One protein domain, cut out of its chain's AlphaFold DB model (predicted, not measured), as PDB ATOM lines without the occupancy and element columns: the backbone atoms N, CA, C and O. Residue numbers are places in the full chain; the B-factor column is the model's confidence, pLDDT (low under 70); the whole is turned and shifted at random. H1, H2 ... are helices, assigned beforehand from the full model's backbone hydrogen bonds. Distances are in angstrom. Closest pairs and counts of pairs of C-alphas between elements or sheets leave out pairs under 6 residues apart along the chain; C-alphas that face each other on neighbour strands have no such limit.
ATOM      1  N   HIS A  29     133.802 162.029 116.501       75.31
ATOM      2  CA  HIS A  29     134.051 160.967 115.534       75.31
ATOM      3  C   HIS A  29     134.311 159.675 116.302       75.31
ATOM      4  O   HIS A  29     135.271 159.613 117.063       75.31
ATOM      5  N   PHE A  30     133.470 158.665 116.091       76.00
ATOM      6  CA  PHE A  30     133.637 157.341 116.681       76.00
ATOM      7  C   PHE A  30     134.477 156.459 115.737       76.00
ATOM      8  O   PHE A  30     133.968 156.067 114.681       76.00
ATOM      9  N   PRO A  31     135.749 156.146 116.060       75.94
ATOM     10  CA  PRO A  31     136.643 155.398 115.174       75.94
ATOM     11  C   PRO A  31     136.405 153.879 115.278       75.94
ATOM     12  O   PRO A  31     137.311 153.116 115.589       75.94
ATOM     13  N   LEU A  32     135.177 153.424 115.024       79.62
ATOM     14  CA  LEU A  32     134.739 152.048 115.315       79.62
ATOM     15  C   LEU A  32     134.954 151.048 114.168       79.62
ATOM     16  O   LEU A  32     134.264 150.041 114.095       79.62
ATOM     17  N   GLY A  33     135.896 151.309 113.259       74.38
ATOM     18  CA  GLY A  33     136.213 150.389 112.153       74.38
ATOM     19  C   GLY A  33     135.760 150.843 110.763       74.38
ATOM     20  O   GLY A  33     135.769 150.056 109.823       74.38
ATOM     21  N   GLY A  34     135.385 152.114 110.589       76.12
ATOM     22  CA  GLY A  34     135.130 152.711 109.271       76.12
ATOM     23  C   GLY A  34     133.711 153.245 109.107       76.12
ATOM     24  O   GLY A  34     133.047 153.571 110.083       76.12
ATOM     25  N   ALA A  35     133.236 153.404 107.867       75.25
ATOM     26  CA  ALA A  35     131.963 154.078 107.591       75.25
ATOM     27  C   ALA A  35     130.706 153.266 107.960       75.25
ATOM     28  O   ALA A  35     129.634 153.847 108.120       75.25
ATOM     29  N   ARG A  36     130.827 151.941 108.085       84.06
ATOM     30  CA  ARG A  36     129.682 151.050 108.332       84.06
ATOM     31  C   ARG A  36     129.501 150.704 109.796       84.06
ATOM     32  O   ARG A  36     128.367 150.636 110.247       84.06
ATOM     33  N   PHE A  37     130.593 150.581 110.540       84.94
ATOM     34  CA  PHE A  37     130.564 150.290 111.965       84.94
ATOM     35  C   PHE A  37     130.266 151.576 112.740       84.94
ATOM     36  O   PHE A  37     131.080 152.497 112.841       84.94
ATOM     37  N   ARG A  38     129.018 151.681 113.175       85.00
ATOM     38  CA  ARG A  38     128.428 152.820 113.880       85.00
ATOM     39  C   ARG A  38     127.800 152.307 115.174       85.00
ATOM     40  O   ARG A  38     127.187 151.234 115.100       85.00
ATOM     41  N   PRO A  39     127.875 153.067 116.283       87.94
ATOM     42  CA  PRO A  39     126.986 152.819 117.411       87.94
ATOM     43  C   PRO A  39     125.544 152.928 116.919       87.94
ATOM     44  O   PRO A  39     125.244 153.769 116.061       87.94
ATOM     45  N   CYS A  40     124.671 152.080 117.439       90.56
ATOM     46  CA  CYS A  40     123.235 152.256 117.266       90.56
ATOM     47  C   CYS A  40     122.673 153.209 118.325       90.56
ATOM     48  O   CYS A  40     123.376 153.619 119.254       90.56
ATOM     49  N   LEU A  41     121.406 153.591 118.169       92.31
ATOM     50  CA  LEU A  41     120.726 154.401 119.177       92.31
ATOM     51  C   LEU A  41     120.637 153.631 120.500       92.31
ATOM     52  O   LEU A  41     120.808 154.216 121.563       92.31
ATOM     53  N   GLU A  42     120.431 152.323 120.421       95.88
ATOM     54  CA  GLU A  42     120.295 151.415 121.552       95.88
ATOM     55  C   GLU A  42     121.577 151.365 122.397       95.88
ATOM     56  O   GLU A  42     121.494 151.328 123.621       95.88
ATOM     57  N   ASP A  43     122.760 151.481 121.781       92.69
ATOM     58  CA  ASP A  43     124.034 151.610 122.507       92.69
ATOM     59  C   ASP A  43     124.100 152.915 123.312       92.69
ATOM     60  O   ASP A  43     124.606 152.936 124.431       92.69
ATOM     61  N   VAL A  44     123.569 154.011 122.758       91.75
ATOM     62  CA  VAL A  44     123.511 155.303 123.456       91.75
ATOM     63  C   VAL A  44     122.486 155.256 124.583       91.75
ATOM     64  O   VAL A  44     122.780 155.754 125.664       91.75
ATOM     65  N   VAL A  45     121.315 154.654 124.353       94.38
ATOM     66  CA  VAL A  45     120.272 154.468 125.374       94.38
ATOM     67  C   VAL A  45     120.813 153.658 126.550       94.38
ATOM     68  O   VAL A  45     120.698 154.095 127.690       94.38
ATOM     69  N   GLU A  46     121.454 152.520 126.283       95.44
ATOM     70  CA  GLU A  46     122.048 151.687 127.330       95.44
ATOM     71  C   GLU A  46     123.150 152.432 128.097       95.44
ATOM     72  O   GLU A  46     123.170 152.393 129.326       95.44
ATOM     73  N   LEU A  47     124.006 153.185 127.395       93.06
ATOM     74  CA  LEU A  47     125.019 154.037 128.019       93.06
ATOM     75  C   LEU A  47     124.393 155.080 128.947       93.06
ATOM     76  O   LEU A  47     124.852 155.239 130.074       93.06
ATOM     77  N   VAL A  48     123.357 155.803 128.511       93.88
ATOM     78  CA  VAL A  48     122.772 156.857 129.352       93.88
ATOM     79  C   VAL A  48     122.028 156.288 130.558       93.88
ATOM     80  O   VAL A  48     122.074 156.879 131.633       93.88
ATOM     81  N   VAL A  49     121.391 155.126 130.420       95.62
ATOM     82  CA  VAL A  49     120.755 154.444 131.552       95.62
ATOM     83  C   VAL A  49     121.804 153.978 132.560       95.62
ATOM     84  O   VAL A  49     121.702 154.317 133.737       95.62
ATOM     85  N   ASN A  50     122.830 153.254 132.109       94.69
ATOM     86  CA  ASN A  50     123.791 152.613 133.006       94.69
ATOM     87  C   ASN A  50     124.795 153.600 133.621       94.69
ATOM     88  O   ASN A  50     125.114 153.485 134.801       94.69
ATOM     89  N   GLU A  51     125.276 154.577 132.850       95.38
ATOM     90  CA  GLU A  51     126.333 155.497 133.297       95.38
ATOM     91  C   GLU A  51     125.783 156.771 133.950       95.38
ATOM     92  O   GLU A  51     126.475 157.412 134.740       95.38
ATOM     93  N   PHE A  52     124.540 157.155 133.635       94.81
ATOM     94  CA  PHE A  52     123.921 158.382 134.155       94.81
ATOM     95  C   PHE A  52     122.682 158.119 135.020       94.81
ATOM     96  O   PHE A  52     122.100 159.073 135.536       94.81
ATOM     97  N   GLY A  53     122.302 156.853 135.224       93.75
ATOM     98  CA  GLY A  53     121.270 156.455 136.183       93.75
ATOM     99  C   GLY A  53     119.863 156.916 135.813       93.75
ATOM    100  O   GLY A  53     119.099 157.301 136.695       93.75
ATOM    101  N   GLN A  61     115.495 146.728 128.500       95.75
ATOM    102  CA  GLN A  61     116.660 145.961 128.060       95.75
ATOM    103  C   GLN A  61     116.334 145.077 126.858       95.75
ATOM    104  O   GLN A  61     117.143 144.965 125.942       95.75
ATOM    105  N   GLU A  62     115.149 144.463 126.829       96.00
ATOM    106  CA  GLU A  62     114.739 143.632 125.697       96.00
ATOM    107  C   GLU A  62     114.519 144.476 124.450       96.00
ATOM    108  O   GLU A  62     114.982 144.113 123.374       96.00
ATOM    109  N   ARG A  63     113.910 145.658 124.594       96.19
ATOM    110  CA  ARG A  63     113.734 146.589 123.469       96.19
ATOM    111  C   ARG A  63     115.070 147.075 122.912       96.19
ATOM    112  O   ARG A  63     115.235 147.123 121.695       96.19
ATOM    113  N   VAL A  64     116.021 147.388 123.790       96.38
ATOM    114  CA  VAL A  64     117.398 147.752 123.419       96.38
ATOM    115  C   VAL A  64     118.092 146.592 122.702       96.38
ATOM    116  O   VAL A  64     118.652 146.781 121.623       96.38
ATOM    117  N   ARG A  65     118.012 145.375 123.248       96.19
ATOM    118  CA  ARG A  65     118.591 144.164 122.650       96.19
ATOM    119  C   ARG A  65     118.037 143.905 121.247       96.19
ATOM    120  O   ARG A  65     118.809 143.661 120.318       96.19
ATOM    121  N   ASP A  66     116.721 143.974 121.086       96.00
ATOM    122  CA  ASP A  66     116.045 143.655 119.830       96.00
ATOM    123  C   ASP A  66     116.335 144.717 118.753       96.00
ATOM    124  O   ASP A  66     116.678 144.376 117.614       96.00
ATOM    125  N   GLY A  67     116.289 146.003 119.123       95.88
ATOM    126  CA  GLY A  67     116.656 147.114 118.238       95.88
ATOM    127  C   GLY A  67     118.118 147.039 117.791       95.88
ATOM    128  O   GLY A  67     118.421 147.142 116.596       95.88
ATOM    129  N   ARG A  68     119.032 146.726 118.717       95.62
ATOM    130  CA  ARG A  68     120.449 146.502 118.406       95.62
ATOM    131  C   ARG A  68     120.632 145.351 117.424       95.62
ATOM    132  O   ARG A  68     121.355 145.500 116.435       95.62
ATOM    133  N   ALA A  69     119.959 144.223 117.650       95.75
ATOM    134  CA  ALA A  69     120.039 143.082 116.748       95.75
ATOM    135  C   ALA A  69     119.549 143.449 115.336       95.75
ATOM    136  O   ALA A  69     120.193 143.098 114.340       95.75
ATOM    137  N   GLN A  70     118.459 144.214 115.229       95.75
ATOM    138  CA  GLN A  70     117.968 144.737 113.954       95.75
ATOM    139  C   GLN A  70     119.001 145.649 113.273       95.75
ATOM    140  O   GLN A  70     119.295 145.466 112.086       95.75
ATOM    141  N   TRP A  71     119.594 146.593 114.005       94.94
ATOM    142  CA  TRP A  71     120.612 147.491 113.459       94.94
ATOM    143  C   TRP A  71     121.841 146.734 112.957       94.94
ATOM    144  O   TRP A  71     122.326 146.988 111.850       94.94
ATOM    145  N   ARG A  72     122.330 145.758 113.727       93.25
ATOM    146  CA  ARG A  72     123.504 144.968 113.345       93.25
ATOM    147  C   ARG A  72     123.280 144.156 112.079       93.25
ATOM    148  O   ARG A  72     124.206 144.050 111.281       93.25
ATOM    149  N   ARG A  73     122.063 143.668 111.819       94.81
ATOM    150  CA  ARG A  73     121.733 143.037 110.526       94.81
ATOM    151  C   ARG A  73     121.868 144.020 109.364       94.81
ATOM    152  O   ARG A  73     122.478 143.686 108.349       94.81
ATOM    153  N   VAL A  74     121.347 145.239 109.512       94.50
ATOM    154  CA  VAL A  74     121.471 146.294 108.488       94.50
ATOM    155  C   VAL A  74     122.939 146.653 108.257       94.50
ATOM    156  O   VAL A  74     123.388 146.750 107.111       94.50
ATOM    157  N   GLN A  75     123.695 146.804 109.341       93.25
ATOM    158  CA  GLN A  75     125.118 147.114 109.311       93.25
ATOM    159  C   GLN A  75     125.935 146.003 108.640       93.25
ATOM    160  O   GLN A  75     126.734 146.294 107.749       93.25
ATOM    161  N   LEU A  76     125.695 144.742 109.007       94.44
ATOM    162  CA  LEU A  76     126.336 143.580 108.403       94.44
ATOM    163  C   LEU A  76     126.037 143.516 106.906       94.44
ATOM    164  O   LEU A  76     126.958 143.400 106.105       94.44
ATOM    165  N   ALA A  77     124.773 143.677 106.507       95.06
ATOM    166  CA  ALA A  77     124.402 143.697 105.095       95.06
ATOM    167  C   ALA A  77     125.108 144.826 104.326       95.06
ATOM    168  O   ALA A  77     125.498 144.641 103.175       95.06
ATOM    169  N   ALA A  78     125.296 145.998 104.939       94.38
ATOM    170  CA  ALA A  78     126.067 147.080 104.332       94.38
ATOM    171  C   ALA A  78     127.561 146.731 104.205       94.38
ATOM    172  O   ALA A  78     128.131 146.945 103.140       94.38
ATOM    173  N   ALA A  79     128.174 146.149 105.240       93.38
ATOM    174  CA  ALA A  79     129.573 145.721 105.208       93.38
ATOM    175  C   ALA A  79     129.821 144.613 104.165       93.38
ATOM    176  O   ALA A  79     130.788 144.678 103.412       93.38
ATOM    177  N   VAL A  80     128.904 143.646 104.049       95.19
ATOM    178  CA  VAL A  80     128.953 142.585 103.029       95.19
ATOM    179  C   VAL A  80     128.869 143.160 101.612       95.19
ATOM    180  O   VAL A  80     129.525 142.648 100.709       95.19
ATOM    181  N   ARG A  81     128.088 144.228 101.392       94.56
ATOM    182  CA  ARG A  81     128.041 144.911 100.086       94.56
ATOM    183  C   ARG A  81     129.348 145.633  99.755       94.56
ATOM    184  O   ARG A  81     129.693 145.703  98.579       94.56
ATOM    185  N   ASP A  82     130.045 146.159 100.759       93.81
ATOM    186  CA  ASP A  82     131.323 146.850 100.569       93.81
ATOM    187  C   ASP A  82     132.478 145.863 100.278       93.81
ATOM    188  O   ASP A  82     133.343 146.176  99.462       93.81
ATOM    189  N   ASP A  83     132.482 144.668 100.890       95.06
ATOM    190  CA  ASP A  83     133.473 143.604 100.634       95.06
ATOM    191  C   ASP A  83     132.843 142.191 100.586       95.06
ATOM    192  O   ASP A  83     132.928 141.400 101.538       95.06
ATOM    193  N   PRO A  84     132.228 141.820  99.450       96.50
ATOM    194  CA  PRO A  84     131.588 140.517  99.303       96.50
ATOM    195  C   PRO A  84     132.588 139.353  99.239       96.50
ATOM    196  O   PRO A  84     132.213 138.212  99.510       96.50
ATOM    197  N   GLN A  85     133.852 139.594  98.871       97.69
ATOM    198  CA  GLN A  85     134.856 138.530  98.759       97.69
ATOM    199  C   GLN A  85     135.307 138.044 100.135       97.69
ATOM    200  O   GLN A  85     135.457 136.839 100.347       97.69
ATOM    201  N   THR A  86     135.521 138.962 101.076       96.19
ATOM    202  CA  THR A  86     135.815 138.600 102.468       96.19
ATOM    203  C   THR A  86     134.617 137.921 103.123       96.19
ATOM    204  O   THR A  86     134.802 136.905 103.790       96.19
ATOM    205  N   ALA A  87     133.394 138.391 102.856       95.38
ATOM    206  CA  ALA A  87     132.181 137.744 103.354       95.38
ATOM    207  C   ALA A  87     132.052 136.281 102.886       95.38
ATOM    208  O   ALA A  87     131.800 135.400 103.701       95.38
ATOM    209  N   ARG A  88     132.283 135.999 101.594       95.31
ATOM    210  CA  ARG A  88     132.256 134.623 101.055       95.31
ATOM    211  C   ARG A  88     133.280 133.717 101.732       95.31
ATOM    212  O   ARG A  88     132.909 132.668 102.233       95.31
ATOM    213  N   ARG A  89     134.534 134.169 101.835       95.62
ATOM    214  CA  ARG A  89     135.600 133.402 102.505       95.62
ATOM    215  C   ARG A  89     135.274 133.096 103.968       95.62
ATOM    216  O   ARG A  89     135.602 132.017 104.446       95.62
ATOM    217  N   ALA A  90     134.644 134.036 104.675       94.06
ATOM    218  CA  ALA A  90     134.209 133.814 106.051       94.06
ATOM    219  C   ALA A  90     133.114 132.739 106.139       94.06
ATOM    220  O   ALA A  90     133.168 131.894 107.026       94.06
ATOM    221  N   LEU A  91     132.158 132.743 105.204       92.38
ATOM    222  CA  LEU A  91     131.099 131.731 105.134       92.38
ATOM    223  C   LEU A  91     131.640 130.344 104.758       92.38
ATOM    224  O   LEU A  91     131.233 129.359 105.370       92.38
ATOM    225  N   ASP A  92     132.600 130.260 103.832       93.38
ATOM    226  CA  ASP A  92     133.226 128.989 103.429       93.38
ATOM    227  C   ASP A  92     133.882 128.262 104.619       93.38
ATOM    228  O   ASP A  92     133.900 127.033 104.670       93.38
ATOM    229  N   GLY A  93     134.388 129.012 105.606       92.12
ATOM    230  CA  GLY A  93     135.002 128.459 106.817       92.12
ATOM    231  C   GLY A  93     134.020 127.946 107.879       92.12
ATOM    232  O   GLY A  93     134.449 127.239 108.788       92.12
ATOM    233  N   LEU A  94     132.731 128.291 107.795       88.94
ATOM    234  CA  LEU A  94     131.716 127.943 108.803       88.94
ATOM    235  C   LEU A  94     130.942 126.654 108.472       88.94
ATOM    236  O   LEU A  94     130.334 126.062 109.361       88.94
ATOM    237  N   GLY A  95     130.981 126.200 107.214       81.38
ATOM    238  CA  GLY A  95     130.130 125.112 106.723       81.38
ATOM    239  C   GLY A  95     128.683 125.561 106.461       81.38
ATOM    240  O   GLY A  95     128.242 126.612 106.922       81.38
ATOM    241  N   ALA A  96     127.931 124.774 105.686       76.62
ATOM    242  CA  ALA A  96     126.630 125.188 105.142       76.62
ATOM    243  C   ALA A  96     125.504 125.365 106.185       76.62
ATOM    244  O   ALA A  96     124.521 126.041 105.895       76.62
ATOM    245  N   GLU A  97     125.635 124.781 107.381       80.00
ATOM    246  CA  GLU A  97     124.576 124.753 108.406       80.00
ATOM    247  C   GLU A  97     124.861 125.636 109.630       80.00
ATOM    248  O   GLU A  97     124.162 125.535 110.638       80.00
ATOM    249  N   ALA A  98     125.875 126.505 109.582       84.12
ATOM    250  CA  ALA A  98     126.185 127.362 110.721       84.12
ATOM    251  C   ALA A  98     124.998 128.294 111.051       84.12
ATOM    252  O   ALA A  98     124.615 129.120 110.213       84.12
ATOM    253  N   PRO A  99     124.400 128.188 112.255       86.38
ATOM    254  CA  PRO A  99     123.248 128.998 112.611       86.38
ATOM    255  C   PRO A  99     123.654 130.456 112.838       86.38
ATOM    256  O   PRO A  99     124.787 130.766 113.214       86.38
ATOM    257  N   THR A 100     122.697 131.367 112.653       88.25
ATOM    258  CA  THR A 100     122.884 132.757 113.084       88.25
ATOM    259  C   THR A 100     122.889 132.813 114.609       88.25
ATOM    260  O   THR A 100     121.974 132.314 115.259       88.25
ATOM    261  N   ASP A 101     123.913 133.445 115.177       90.06
ATOM    262  CA  ASP A 101     124.004 133.707 116.613       90.06
ATOM    263  C   ASP A 101     123.163 134.947 116.964       90.06
ATOM    264  O   ASP A 101     123.648 136.082 116.978       90.06
ATOM    265  N   GLU A 102     121.864 134.722 117.170       88.94
ATOM    266  CA  GLU A 102     120.879 135.764 117.493       88.94
ATOM    267  C   GLU A 102     121.218 136.510 118.787       88.94
ATOM    268  O   GLU A 102     121.055 137.727 118.886       88.94
ATOM    269  N   GLU A 103     121.756 135.794 119.770       87.50
ATOM    270  CA  GLU A 103     122.114 136.380 121.052       87.50
ATOM    271  C   GLU A 103     123.294 137.348 120.902       87.50
ATOM    272  O   GLU A 103     123.267 138.469 121.421       87.50
ATOM    273  N   ARG A 104     124.309 136.966 120.119       88.44
ATOM    274  CA  ARG A 104     125.453 137.834 119.827       88.44
ATOM    275  C   ARG A 104     125.046 139.110 119.103       88.44
ATOM    276  O   ARG A 104     125.695 140.132 119.306       88.44
ATOM    277  N   LEU A 105     123.976 139.105 118.310       89.38
ATOM    278  CA  LEU A 105     123.478 140.326 117.677       89.38
ATOM    279  C   LEU A 105     122.906 141.328 118.694       89.38
ATOM    280  O   LEU A 105     123.027 142.528 118.467       89.38
ATOM    281  N   GLY A 106     122.356 140.874 119.819       85.50
ATOM    282  CA  GLY A 106     121.742 141.744 120.828       85.50
ATOM    283  C   GLY A 106     122.660 142.212 121.968       85.50
ATOM    284  O   GLY A 106     122.312 143.151 122.684       85.50
ATOM    285  N   ARG A 107     123.828 141.588 122.158       84.19
ATOM    286  CA  ARG A 107     124.774 141.917 123.250       84.19
ATOM    287  C   ARG A 107     125.600 143.172 122.959       84.19
ATOM    288  O   ARG A 107     125.862 143.425 121.792       84.19
TER     289      ARG A 107
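This is residues 29 to 53 and 61 to 107 of the 108 residues of an uncharacterized protein of Actinomyces bowdenii (UniProt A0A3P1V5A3). One long helix, H2, is the spine of a flat, loosely built model: H1 and the short H4 pack on different sides of its first part, while H3 turns off near its other end. After H3 the chain swings out and folds back to H4, so that H2, H3, residues 93 to 101 and H4 frame an open loop; residues 47 to 53 at the end of H1 and 89 to 101 stick out. The printed part has 72 residues with four named helices, in the order H1, H2, H3, H4, and no named strand, and its class is all helix. It is loose, with a radius of gyration of the C-alphas of 14.4 A and spans of 44 by 29 by 15 A.

H2 is the longest helix, residues 61 to 82, and measures 31.2 A from C-alpha 61 at (116.660, 145.961, 128.060) to C-alpha 82 at (131.323, 146.850, 100.569). H1 holds residues 41 to 52 and is 15.8 A long; its C-alpha 41 is at (120.726, 154.401, 119.177). H3, residues 84 to 92, is 12.4 A long. H4, residues 102 to 106, is 6.9 A long and ends with C-alpha 106 at (121.742, 141.744, 120.828). Residues 29 to 40, before H1, hold no named element.

H2 touches H1 with residues 61 to 68 alone, and H1 touches it with residues 41 to 46 alone. Their closest C-alphas, those of Glu 42 and Val 64, are 5.0 A apart. The two run opposite ways at a steep tilt of 44 degrees. H2 touches H4 with residues 64 to 73 alone; the closest C-alphas, those of Arg 65 and Gly 106, are 4.4 A apart. H2 and H3 are close but not clearly touching, with the C-alphas of Val 80 and Ala 87 closest at 5.8 A. They run opposite ways at a steep tilt of 66 degrees. H1 is apart from H3 and from H4, and H3 and H4 are apart too. In H1, H2 and H3 every O i to N i+4 pair is within hydrogen-bond range; in H4 it is 0 of 1, beside 2 of 2 O i to N i+3 pairs.

The two C-alphas farthest apart, those of Gly 53 and Asp 92, are 44.4 A from each other. Residues 54 to 60 are not printed, and C-alphas 53 and 61 are 14.0 A apart across this cut, which lies in the link from H1 to H2. Of the links that are printed whole, H2 to H3 is tight, with 1 residue, and H3 to H4 is short, with 9. The mean pLDDT of the printed part is 90.6, and no printed residue is under 70.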